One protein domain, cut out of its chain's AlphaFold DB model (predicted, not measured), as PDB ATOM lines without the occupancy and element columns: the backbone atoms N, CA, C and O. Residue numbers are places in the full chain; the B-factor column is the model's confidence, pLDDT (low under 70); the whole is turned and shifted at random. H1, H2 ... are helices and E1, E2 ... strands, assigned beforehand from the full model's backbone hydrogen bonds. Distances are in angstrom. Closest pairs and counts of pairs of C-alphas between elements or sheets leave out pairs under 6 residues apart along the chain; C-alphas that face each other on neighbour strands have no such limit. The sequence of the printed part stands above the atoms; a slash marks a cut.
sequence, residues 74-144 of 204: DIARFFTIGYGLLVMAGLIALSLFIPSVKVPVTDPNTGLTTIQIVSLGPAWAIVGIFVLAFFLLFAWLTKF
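Overview. This is residues 74 to 144 of the 204 residues of an uncharacterized protein of Chloroflexi bacterium (UniProt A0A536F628). Two long helices, H1 and H2, lie side by side and run opposite ways, and a two-stranded hairpin, E1 and E2, carries the rod on beyond one end of the helix pair. The chain goes out along H1 and E1, turns at residues 107 to 112, and comes back along E2 and H2. The printed part has 71 residues, with two named helices and two named strands in the order H1, E1, E2, H2; the class is mixed, helices and strands, and the sheet, of order E1 - E2, is antiparallel. The whole is extended, with a radius of gyration of the C-alphas of 18.7 A and spans of 62 by 23 by 10 A, a rod.

Along the chain. H1 is residues 74 to 97, 34.8 A from first to last C-alpha, and begins at C-alpha 74 at (14.081, 210.645, 69.859). E1 is residues 100 to 106, 18.6 A long. E2 is residues 113 to 119, 18.7 A long, and begins at C-alpha 113 at (51.667, 175.361, 92.015). H2 is residues 121 to 141, 30.3 A long, and ends at C-alpha 141 at (14.142, 206.563, 80.949).

Arrangement. H1 and H2 touch, with their closest C-alphas, those of Arg 77 and Ala 139, 5.1 A apart. They run opposite ways at a shallow tilt of 8 degrees. In both helices every O i to N i+4 pair is within hydrogen-bond range. E1 and E2 form a hairpin, antiparallel, with 152 degrees between their directions. N 103 and O 116 are within hydrogen-bond range at 3.0 A, and N 105 and O 114 at 2.9 A. H1 and E2 are apart.

Size, cuts and confidence. The two C-alphas farthest apart, those of Asp 74 and Thr 110, are 62.3 A from each other, while those of Asp 74 and Phe 144 are 12.3 A apart. The printed part has no cut. The links H1 to E1 and E2 to H2 are tight, and E1 to E2 is short. The mean pLDDT of the printed part is 83.7, and residue 112 is under 70.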
ATOM      1  N   ASP A  74      13.618 211.729  70.723       77.69
ATOM      2  CA  ASP A  74      14.081 210.645  69.859       77.69
ATOM      3  C   ASP A  74      15.549 210.834  69.471       77.69
ATOM      4  O   ASP A  74      16.308 209.865  69.455       77.69
ATOM      5  N   ILE A  75      15.997 212.080  69.285       78.62
ATOM      6  CA  ILE A  75      17.426 212.378  69.127       78.62
ATOM      7  C   ILE A  75      18.214 211.989  70.384       78.62
ATOM      8  O   ILE A  75      19.211 211.277  70.277       78.62
ATOM      9  N   ALA A  76      17.774 212.391  71.580       78.75
ATOM     10  CA  ALA A  76      18.458 212.032  72.826       78.75
ATOM     11  C   ALA A  76      18.560 210.505  73.010       78.75
ATOM     12  O   ALA A  76      19.595 209.982  73.438       78.75
ATOM     13  N   ARG A  77      17.508 209.771  72.633       81.12
ATOM     14  CA  ARG A  77      17.499 208.301  72.608       81.12
ATOM     15  C   ARG A  77      18.505 207.740  71.624       81.12
ATOM     16  O   ARG A  77      19.252 206.837  71.989       81.12
ATOM     17  N   PHE A  78      18.545 208.284  70.413       80.75
ATOM     18  CA  PHE A  78      19.485 207.864  69.384       80.75
ATOM     19  C   PHE A  78      20.937 208.036  69.841       80.75
ATOM     20  O   PHE A  78      21.720 207.097  69.727       80.75
ATOM     21  N   PHE A  79      21.280 209.178  70.449       82.38
ATOM     22  CA  PHE A  79      22.612 209.397  71.025       82.38
ATOM     23  C   PHE A  79      22.935 208.401  72.144       82.38
ATOM     24  O   PHE A  79      24.021 207.829  72.159       82.38
ATOM     25  N   THR A  80      21.979 208.138  73.039       83.31
ATOM     26  CA  THR A  80      22.168 207.192  74.155       83.31
ATOM     27  C   THR A  80      22.410 205.762  73.648       83.31
ATOM     28  O   THR A  80      23.319 205.078  74.117       83.31
ATOM     29  N   ILE A  81      21.634 205.316  72.654       83.62
ATOM     30  CA  ILE A  81      21.787 203.991  72.031       83.62
ATOM     31  C   ILE A  81      23.099 203.914  71.242       83.62
ATOM     32  O   ILE A  81      23.824 202.928  71.356       83.62
ATOM     33  N   GLY A  82      23.422 204.956  70.470       84.69
ATOM     34  CA  GLY A  82      24.650 205.026  69.680       84.69
ATOM     35  C   GLY A  82      25.902 204.950  70.550       84.69
ATOM     36  O   GLY A  82      26.804 204.165  70.260       84.69
ATOM     37  N   TYR A  83      25.931 205.691  71.661       81.50
ATOM     38  CA  TYR A  83      27.026 205.615  72.626       81.50
ATOM     39  C   TYR A  83      27.120 204.227  73.275       81.50
ATOM     40  O   TYR A  83      28.203 203.649  73.330       81.50
ATOM     41  N   GLY A  84      25.988 203.638  73.681       85.38
ATOM     42  CA  GLY A  84      25.965 202.273  74.214       85.38
ATOM     43  C   GLY A  84      26.523 201.233  73.236       85.38
ATOM     44  O   GLY A  84      27.252 200.329  73.642       85.38
ATOM     45  N   LEU A  85      26.258 201.390  71.935       87.12
ATOM     46  CA  LEU A  85      26.800 200.522  70.887       87.12
ATOM     47  C   LEU A  85      28.325 200.663  70.771       87.12
ATOM     48  O   LEU A  85      29.023 199.654  70.697       87.12
ATOM     49  N   LEU A  86      28.855 201.889  70.830       88.38
ATOM     50  CA  LEU A  86      30.305 202.124  70.844       88.38
ATOM     51  C   LEU A  86      30.979 201.488  72.065       88.38
ATOM     52  O   LEU A  86      32.020 200.846  71.922       88.38
ATOM     53  N   VAL A  87      30.371 201.598  73.250       88.19
ATOM     54  CA  VAL A  87      30.879 200.948  74.470       88.19
ATOM     55  C   VAL A  87      30.874 199.426  74.320       88.19
ATOM     56  O   VAL A  87      31.861 198.772  74.655       88.19
ATOM     57  N   MET A  88      29.807 198.851  73.760       90.00
ATOM     58  CA  MET A  88      29.738 197.414  73.481       90.00
ATOM     59  C   MET A  88      30.793 196.967  72.467       90.00
ATOM     60  O   MET A  88      31.432 195.937  72.672       90.00
ATOM     61  N   ALA A  89      31.030 197.742  71.408       90.00
ATOM     62  CA  ALA A  89      32.092 197.461  70.447       90.00
ATOM     63  C   ALA A  89      33.478 197.492  71.117       90.00
ATOM     64  O   ALA A  89      34.295 196.602  70.879       90.00
ATOM     65  N   GLY A  90      33.714 198.459  72.009       88.81
ATOM     66  CA  GLY A  90      34.930 198.535  72.821       88.81
ATOM     67  C   GLY A  90      35.103 197.331  73.752       88.81
ATOM     68  O   GLY A  90      36.191 196.763  73.817       88.81
ATOM     69  N   LEU A  91      34.031 196.889  74.419       90.88
ATOM     70  CA  LEU A  91      34.038 195.688  75.263       90.88
ATOM     71  C   LEU A  91      34.320 194.417  74.463       90.88
ATOM     72  O   LEU A  91      35.116 193.586  74.897       90.88
ATOM     73  N   ILE A  92      33.703 194.271  73.290       89.62
ATOM     74  CA  ILE A  92      33.958 193.137  72.397       89.62
ATOM     75  C   ILE A  92      35.423 193.149  71.964       89.62
ATOM     76  O   ILE A  92      36.098 192.134  72.116       89.62
ATOM     77  N   ALA A  93      35.945 194.291  71.507       89.81
ATOM     78  CA  ALA A  93      37.353 194.421  71.148       89.81
ATOM     79  C   ALA A  93      38.263 194.024  72.322       89.81
ATOM     80  O   ALA A  93      39.149 193.188  72.155       89.81
ATOM     81  N   LEU A  94      37.997 194.532  73.529       89.12
ATOM     82  CA  LEU A  94      38.767 194.215  74.735       89.12
ATOM     83  C   LEU A  94      38.723 192.720  75.090       89.12
ATOM     84  O   LEU A  94      39.751 192.144  75.446       89.12
ATOM     85  N   SER A  95      37.564 192.073  74.934       87.00
ATOM     86  CA  SER A  95      37.404 190.635  75.189       87.00
ATOM     87  C   SER A  95      38.253 189.762  74.259       87.00
ATOM     88  O   SER A  95      38.702 188.691  74.665       87.00
ATOM     89  N   LEU A  96      38.533 190.237  73.038       87.81
ATOM     90  CA  LEU A  96      39.418 189.554  72.092       87.81
ATOM     91  C   LEU A  96      40.894 189.706  72.477       87.81
ATOM     92  O   LEU A  96      41.675 188.780  72.266       87.81
ATOM     93  N   PHE A  97      41.281 190.842  73.068       88.12
ATOM     94  CA  PHE A  97      42.652 191.067  73.535       88.12
ATOM     95  C   PHE A  97      42.969 190.329  74.843       88.12
ATOM     96  O   PHE A  97      44.117 189.939  75.054       88.12
ATOM     97  N   ILE A  98      41.975 190.116  75.715       87.00
ATOM     98  CA  ILE A  98      42.147 189.461  77.024       87.00
ATOM     99  C   ILE A  98      41.180 188.267  77.158       87.00
ATOM    100  O   ILE A  98      40.193 188.331  77.901       87.00
ATOM    101  N   PRO A  99      41.449 187.154  76.448       80.44
ATOM    102  CA  PRO A  99      40.546 186.004  76.428       80.44
ATOM    103  C   PRO A  99      40.646 185.123  77.685       80.44
ATOM    104  O   PRO A  99      39.678 184.452  78.056       80.44
ATOM    105  N   SER A 100      41.802 185.099  78.355       84.12
ATOM    106  CA  SER A 100      42.045 184.245  79.521       84.12
ATOM    107  C   SER A 100      43.070 184.840  80.482       84.12
ATOM    108  O   SER A 100      43.960 185.595  80.089       84.12
ATOM    109  N   VAL A 101      42.944 184.481  81.760       82.44
ATOM    110  CA  VAL A 101      43.906 184.829  82.813       82.44
ATOM    111  C   VAL A 101      44.503 183.548  83.380       82.44
ATOM    112  O   VAL A 101      43.813 182.547  83.578       82.44
ATOM    113  N   LYS A 102      45.816 183.581  83.607       82.19
ATOM    114  CA  LYS A 102      46.571 182.486  84.216       82.19
ATOM    115  C   LYS A 102      46.584 182.704  85.723       82.19
ATOM    116  O   LYS A 102      47.207 183.655  86.188       82.19
ATOM    117  N   VAL A 103      45.896 181.844  86.465       79.38
ATOM    118  CA  VAL A 103      45.866 181.900  87.930       79.38
ATOM    119  C   VAL A 103      46.717 180.750  88.468       79.38
ATOM    120  O   VAL A 103      46.456 179.595  88.121       79.38
ATOM    121  N   PRO A 104      47.752 181.025  89.279       76.25
ATOM    122  CA  PRO A 104      48.480 179.970  89.963       76.25
ATOM    123  C   PRO A 104      47.612 179.437  91.106       76.25
ATOM    124  O   PRO A 104      47.311 180.158  92.057       76.25
ATOM    125  N   VAL A 105      47.198 178.176  91.010       78.06
ATOM    126  CA  VAL A 105      46.462 177.485  92.072       78.06
ATOM    127  C   VAL A 105      47.433 176.534  92.756       78.06
ATOM    128  O   VAL A 105      48.070 175.699  92.113       78.06
ATOM    129  N   THR A 106      47.588 176.701  94.068       75.12
ATOM    130  CA  THR A 106      48.427 175.817  94.885       75.12
ATOM    131  C   THR A 106      47.562 174.669  95.372       75.12
ATOM    132  O   THR A 106      46.571 174.908  96.062       75.12
ATOM    133  N   ASP A 107      47.906 173.441  94.992       74.88
ATOM    134  CA  ASP A 107      47.198 172.252  95.460       74.88
ATOM    135  C   ASP A 107      47.591 171.965  96.926       74.88
ATOM    136  O   ASP A 107      48.771 171.729  97.210       74.88
ATOM    137  N   PRO A 108      46.632 171.999  97.875       74.12
ATOM    138  CA  PRO A 108      46.909 171.859  99.303       74.12
ATOM    139  C   PRO A 108      47.423 170.471  99.713       74.12
ATOM    140  O   PRO A 108      47.979 170.346 100.800       74.12
ATOM    141  N   ASN A 109      47.284 169.443  98.868       80.94
ATOM    142  CA  ASN A 109      47.746 168.088  99.188       80.94
ATOM    143  C   ASN A 109      49.135 167.766  98.618       80.94
ATOM    144  O   ASN A 109      49.810 166.870  99.121       80.94
ATOM    145  N   THR A 110      49.569 168.474  97.573       76.31
ATOM    146  CA  THR A 110      50.830 168.190  96.865       76.31
ATOM    147  C   THR A 110      51.847 169.329  96.950       76.31
ATOM    148  O   THR A 110      53.011 169.128  96.613       76.31
ATOM    149  N   GLY A 111      51.444 170.524  97.404       71.88
ATOM    150  CA  GLY A 111      52.313 171.705  97.510       71.88
ATOM    151  C   GLY A 111      52.788 172.259  96.160       71.88
ATOM    152  O   GLY A 111      53.572 173.204  96.119       71.88
ATOM    153  N   LEU A 112      52.317 171.683  95.051       69.69
ATOM    154  CA  LEU A 112      52.660 172.078  93.693       69.69
ATOM    155  C   LEU A 112      51.756 173.222  93.229       69.69
ATOM    156  O   LEU A 112      50.528 173.162  93.316       69.69
ATOM    157  N   THR A 113      52.375 174.271  92.690       76.25
ATOM    158  CA  THR A 113      51.667 175.361  92.015       76.25
ATOM    159  C   THR A 113      51.374 174.945  90.580       76.25
ATOM    160  O   THR A 113      52.287 174.867  89.754       76.25
ATOM    161  N   THR A 114      50.109 174.683  90.264       79.25
ATOM    162  CA  THR A 114      49.675 174.414  88.888       79.25
ATOM    163  C   THR A 114      49.058 175.675  88.290       79.25
ATOM    164  O   THR A 114      48.353 176.432  88.960       79.25
ATOM    165  N   ILE A 115      49.377 175.962  87.026       75.44
ATOM    166  CA  ILE A 115      48.858 177.144  86.331       75.44
ATOM    167  C   ILE A 115      47.523 176.762  85.699       75.44
ATOM    168  O   ILE A 115      47.489 176.064  84.685       75.44
ATOM    169  N   GLN A 116      46.425 177.241  86.278       79.81
ATOM    170  CA  GLN A 116      45.097 177.063  85.710       79.81
ATOM    171  C   GLN A 116      44.787 178.226  84.762       79.81
ATOM    172  O   GLN A 116      44.867 179.400  85.134       79.81
ATOM    173  N   ILE A 117      44.443 177.905  83.514       80.56
ATOM    174  CA  ILE A 117      44.002 178.890  82.520       80.56
ATOM    175  C   ILE A 117      42.485 179.014  82.648       80.56
ATOM    176  O   ILE A 117      41.757 178.078  82.323       80.56
ATOM    177  N   VAL A 118      42.007 180.160  83.135       83.25
ATOM    178  CA  VAL A 118      40.571 180.433  83.271       83.25
ATOM    179  C   VAL A 118      40.105 181.265  82.079       83.25
ATOM    180  O   VAL A 118      40.637 182.347  81.816       83.25
ATOM    181  N   SER A 119      39.107 180.758  81.354       84.31
ATOM    182  CA  SER A 119      38.476 181.460  80.233       84.31
ATOM    183  C   SER A 119      37.599 182.601  80.741       84.31
ATOM    184  O   SER A 119      36.620 182.370  81.448       84.31
ATOM    185  N   LEU A 120      37.914 183.832  80.337       84.62
ATOM    186  CA  LEU A 120      37.141 185.025  80.695       84.62
ATOM    187  C   LEU A 120      35.974 185.286  79.740       84.62
ATOM    188  O   LEU A 120      35.140 186.139  80.028       84.62
ATOM    189  N   GLY A 121      35.886 184.557  78.624       82.69
ATOM    190  CA  GLY A 121      34.822 184.714  77.624       82.69
ATOM    191  C   GLY A 121      33.409 184.811  78.226       82.69
ATOM    192  O   GLY A 121      32.712 185.787  77.946       82.69
ATOM    193  N   PRO A 122      32.990 183.884  79.112       85.94
ATOM    194  CA  PRO A 122      31.689 183.977  79.775       85.94
ATOM    195  C   PRO A 122      31.539 185.228  80.648       85.94
ATOM    196  O   PRO A 122      30.482 185.852  80.644       85.94
ATOM    197  N   ALA A 123      32.591 185.635  81.365       86.06
ATOM    198  CA  ALA A 123      32.557 186.830  82.206       86.06
ATOM    199  C   ALA A 123      32.363 188.104  81.366       86.06
ATOM    200  O   ALA A 123      31.516 188.933  81.699       86.06
ATOM    201  N   TRP A 124      33.066 188.224  80.236       87.69
ATOM    202  CA  TRP A 124      32.882 189.324  79.283       87.69
ATOM    203  C   TRP A 124      31.463 189.372  78.711       87.69
ATOM    204  O   TRP A 124      30.884 190.453  78.607       87.69
ATOM    205  N   ALA A 125      30.873 188.216  78.394       85.88
ATOM    206  CA  ALA A 125      29.499 188.144  77.900       85.88
ATOM    207  C   ALA A 125      28.483 188.614  78.954       85.88
ATOM    208  O   ALA A 125      27.591 189.403  78.639       85.88
ATOM    209  N   ILE A 126      28.647 188.185  80.211       89.00
ATOM    210  CA  ILE A 126      27.793 188.618  81.326       89.00
ATOM    211  C   ILE A 126      27.881 190.139  81.500       89.00
ATOM    212  O   ILE A 126      26.852 190.813  81.535       89.00
ATOM    213  N   VAL A 127      29.098 190.692  81.542       90.88
ATOM    214  CA  VAL A 127      29.317 192.146  81.633       90.88
ATOM    215  C   VAL A 127      28.656 192.873  80.462       90.88
ATOM    216  O   VAL A 127      27.956 193.860  80.676       90.88
ATOM    217  N   GLY A 128      28.808 192.365  79.238       88.94
ATOM    218  CA  GLY A 128      28.180 192.940  78.050       88.94
ATOM    219  C   GLY A 128      26.652 192.995  78.143       88.94
ATOM    220  O   GLY A 128      26.056 194.015  77.806       88.94
ATOM    221  N   ILE A 129      26.008 191.943  78.659       91.25
ATOM    222  CA  ILE A 129      24.548 191.921  78.859       91.25
ATOM    223  C   ILE A 129      24.118 192.991  79.864       91.25
ATOM    224  O   ILE A 129      23.152 193.713  79.612       91.25
ATOM    225  N   PHE A 130      24.837 193.131  80.981       92.38
ATOM    226  CA  PHE A 130      24.532 194.162  81.975       92.38
ATOM    227  C   PHE A 130      24.688 195.572  81.406       92.38
ATOM    228  O   PHE A 130      23.814 196.412  81.614       92.38
ATOM    229  N   VAL A 131      25.759 195.825  80.653       89.88
ATOM    230  CA  VAL A 131      26.002 197.124  80.015       89.88
ATOM    231  C   VAL A 131      24.923 197.437  78.979       89.88
ATOM    232  O   VAL A 131      24.365 198.533  78.985       89.88
ATOM    233  N   LEU A 132      24.554 196.466  78.141       89.56
ATOM    234  CA  LEU A 132      23.458 196.610  77.184       89.56
ATOM    235  C   LEU A 132      22.136 196.948  77.891       89.56
ATOM    236  O   LEU A 132      21.464 197.911  77.523       89.56
ATOM    237  N   ALA A 133      21.768 196.172  78.914       89.62
ATOM    238  CA  ALA A 133      20.539 196.380  79.675       89.62
ATOM    239  C   ALA A 133      20.518 197.762  80.342       89.62
ATOM    240  O   ALA A 133      19.490 198.437  80.329       89.62
ATOM    241  N   PHE A 134      21.662 198.210  80.862       89.44
ATOM    242  CA  PHE A 134      21.826 199.539  81.435       89.44
ATOM    243  C   PHE A 134      21.579 200.639  80.394       89.44
ATOM    244  O   PHE A 134      20.737 201.504  80.614       89.44
ATOM    245  N   PHE A 135      22.214 200.589  79.220       86.31
ATOM    246  CA  PHE A 135      21.990 201.603  78.180       86.31
ATOM    247  C   PHE A 135      20.558 201.600  77.635       86.31
ATOM    248  O   PHE A 135      19.997 202.669  77.386       86.31
ATOM    249  N   LEU A 136      19.928 200.430  77.504       85.75
ATOM    250  CA  LEU A 136      18.517 200.331  77.125       85.75
ATOM    251  C   LEU A 136      17.593 200.919  78.193       85.75
ATOM    252  O   LEU A 136      16.635 201.616  77.856       85.75
ATOM    253  N   LEU A 137      17.895 200.691  79.473       87.62
ATOM    254  CA  LEU A 137      17.174 201.296  80.587       87.62
ATOM    255  C   LEU A 137      17.279 202.826  80.529       87.62
ATOM    256  O   LEU A 137      16.259 203.506  80.608       87.62
ATOM    257  N   PHE A 138      18.477 203.372  80.313       82.81
ATOM    258  CA  PHE A 138      18.680 204.816  80.153       82.81
ATOM    259  C   PHE A 138      17.926 205.370  78.942       82.81
ATOM    260  O   PHE A 138      17.187 206.347  79.073       82.81
ATOM    261  N   ALA A 139      18.031 204.707  77.786       83.81
ATOM    262  CA  ALA A 139      17.291 205.070  76.582       83.81
ATOM    263  C   ALA A 139      15.773 205.046  76.822       83.81
ATOM    264  O   ALA A 139      15.055 205.930  76.356       83.81
ATOM    265  N   TRP A 140      15.265 204.095  77.606       84.88
ATOM    266  CA  TRP A 140      13.861 204.060  78.003       84.88
ATOM    267  C   TRP A 140      13.498 205.222  78.944       84.88
ATOM    268  O   TRP A 140      12.502 205.917  78.699       84.88
ATOM    269  N   LEU A 141      14.339 205.504  79.951       84.69
ATOM    270  CA  LEU A 141      14.142 206.563  80.949       84.69
ATOM    271  C   LEU A 141      14.029 207.959  80.335       84.69
ATOM    272  O   LEU A 141      13.284 208.783  80.864       84.69
ATOM    273  N   THR A 142      14.678 208.220  79.198       78.12
ATOM    274  CA  THR A 142      14.578 209.512  78.486       78.12
ATOM    275  C   THR A 142      13.136 209.939  78.172       78.12
ATOM    276  O   THR A 142      12.867 211.128  77.993       78.12
ATOM    277  N   LYS A 143      12.167 209.005  78.161       77.31
ATOM    278  CA  LYS A 143      10.739 209.337  78.029       77.31
ATOM    279  C   LYS A 143      10.280 210.292  79.131       77.31
ATOM    280  O   LYS A 143       9.535 211.236  78.859       77.31
ATOM    281  N   PHE A 144      10.723 210.061  80.363       81.94
ATOM    282  CA  PHE A 144      10.284 210.794  81.542       81.94
ATOM    283  C   PHE A 144      11.041 212.118  81.680       81.94
ATOM    284  O   PHE A 144      12.259 212.181  81.527       81.94
TER     285      PHE A 144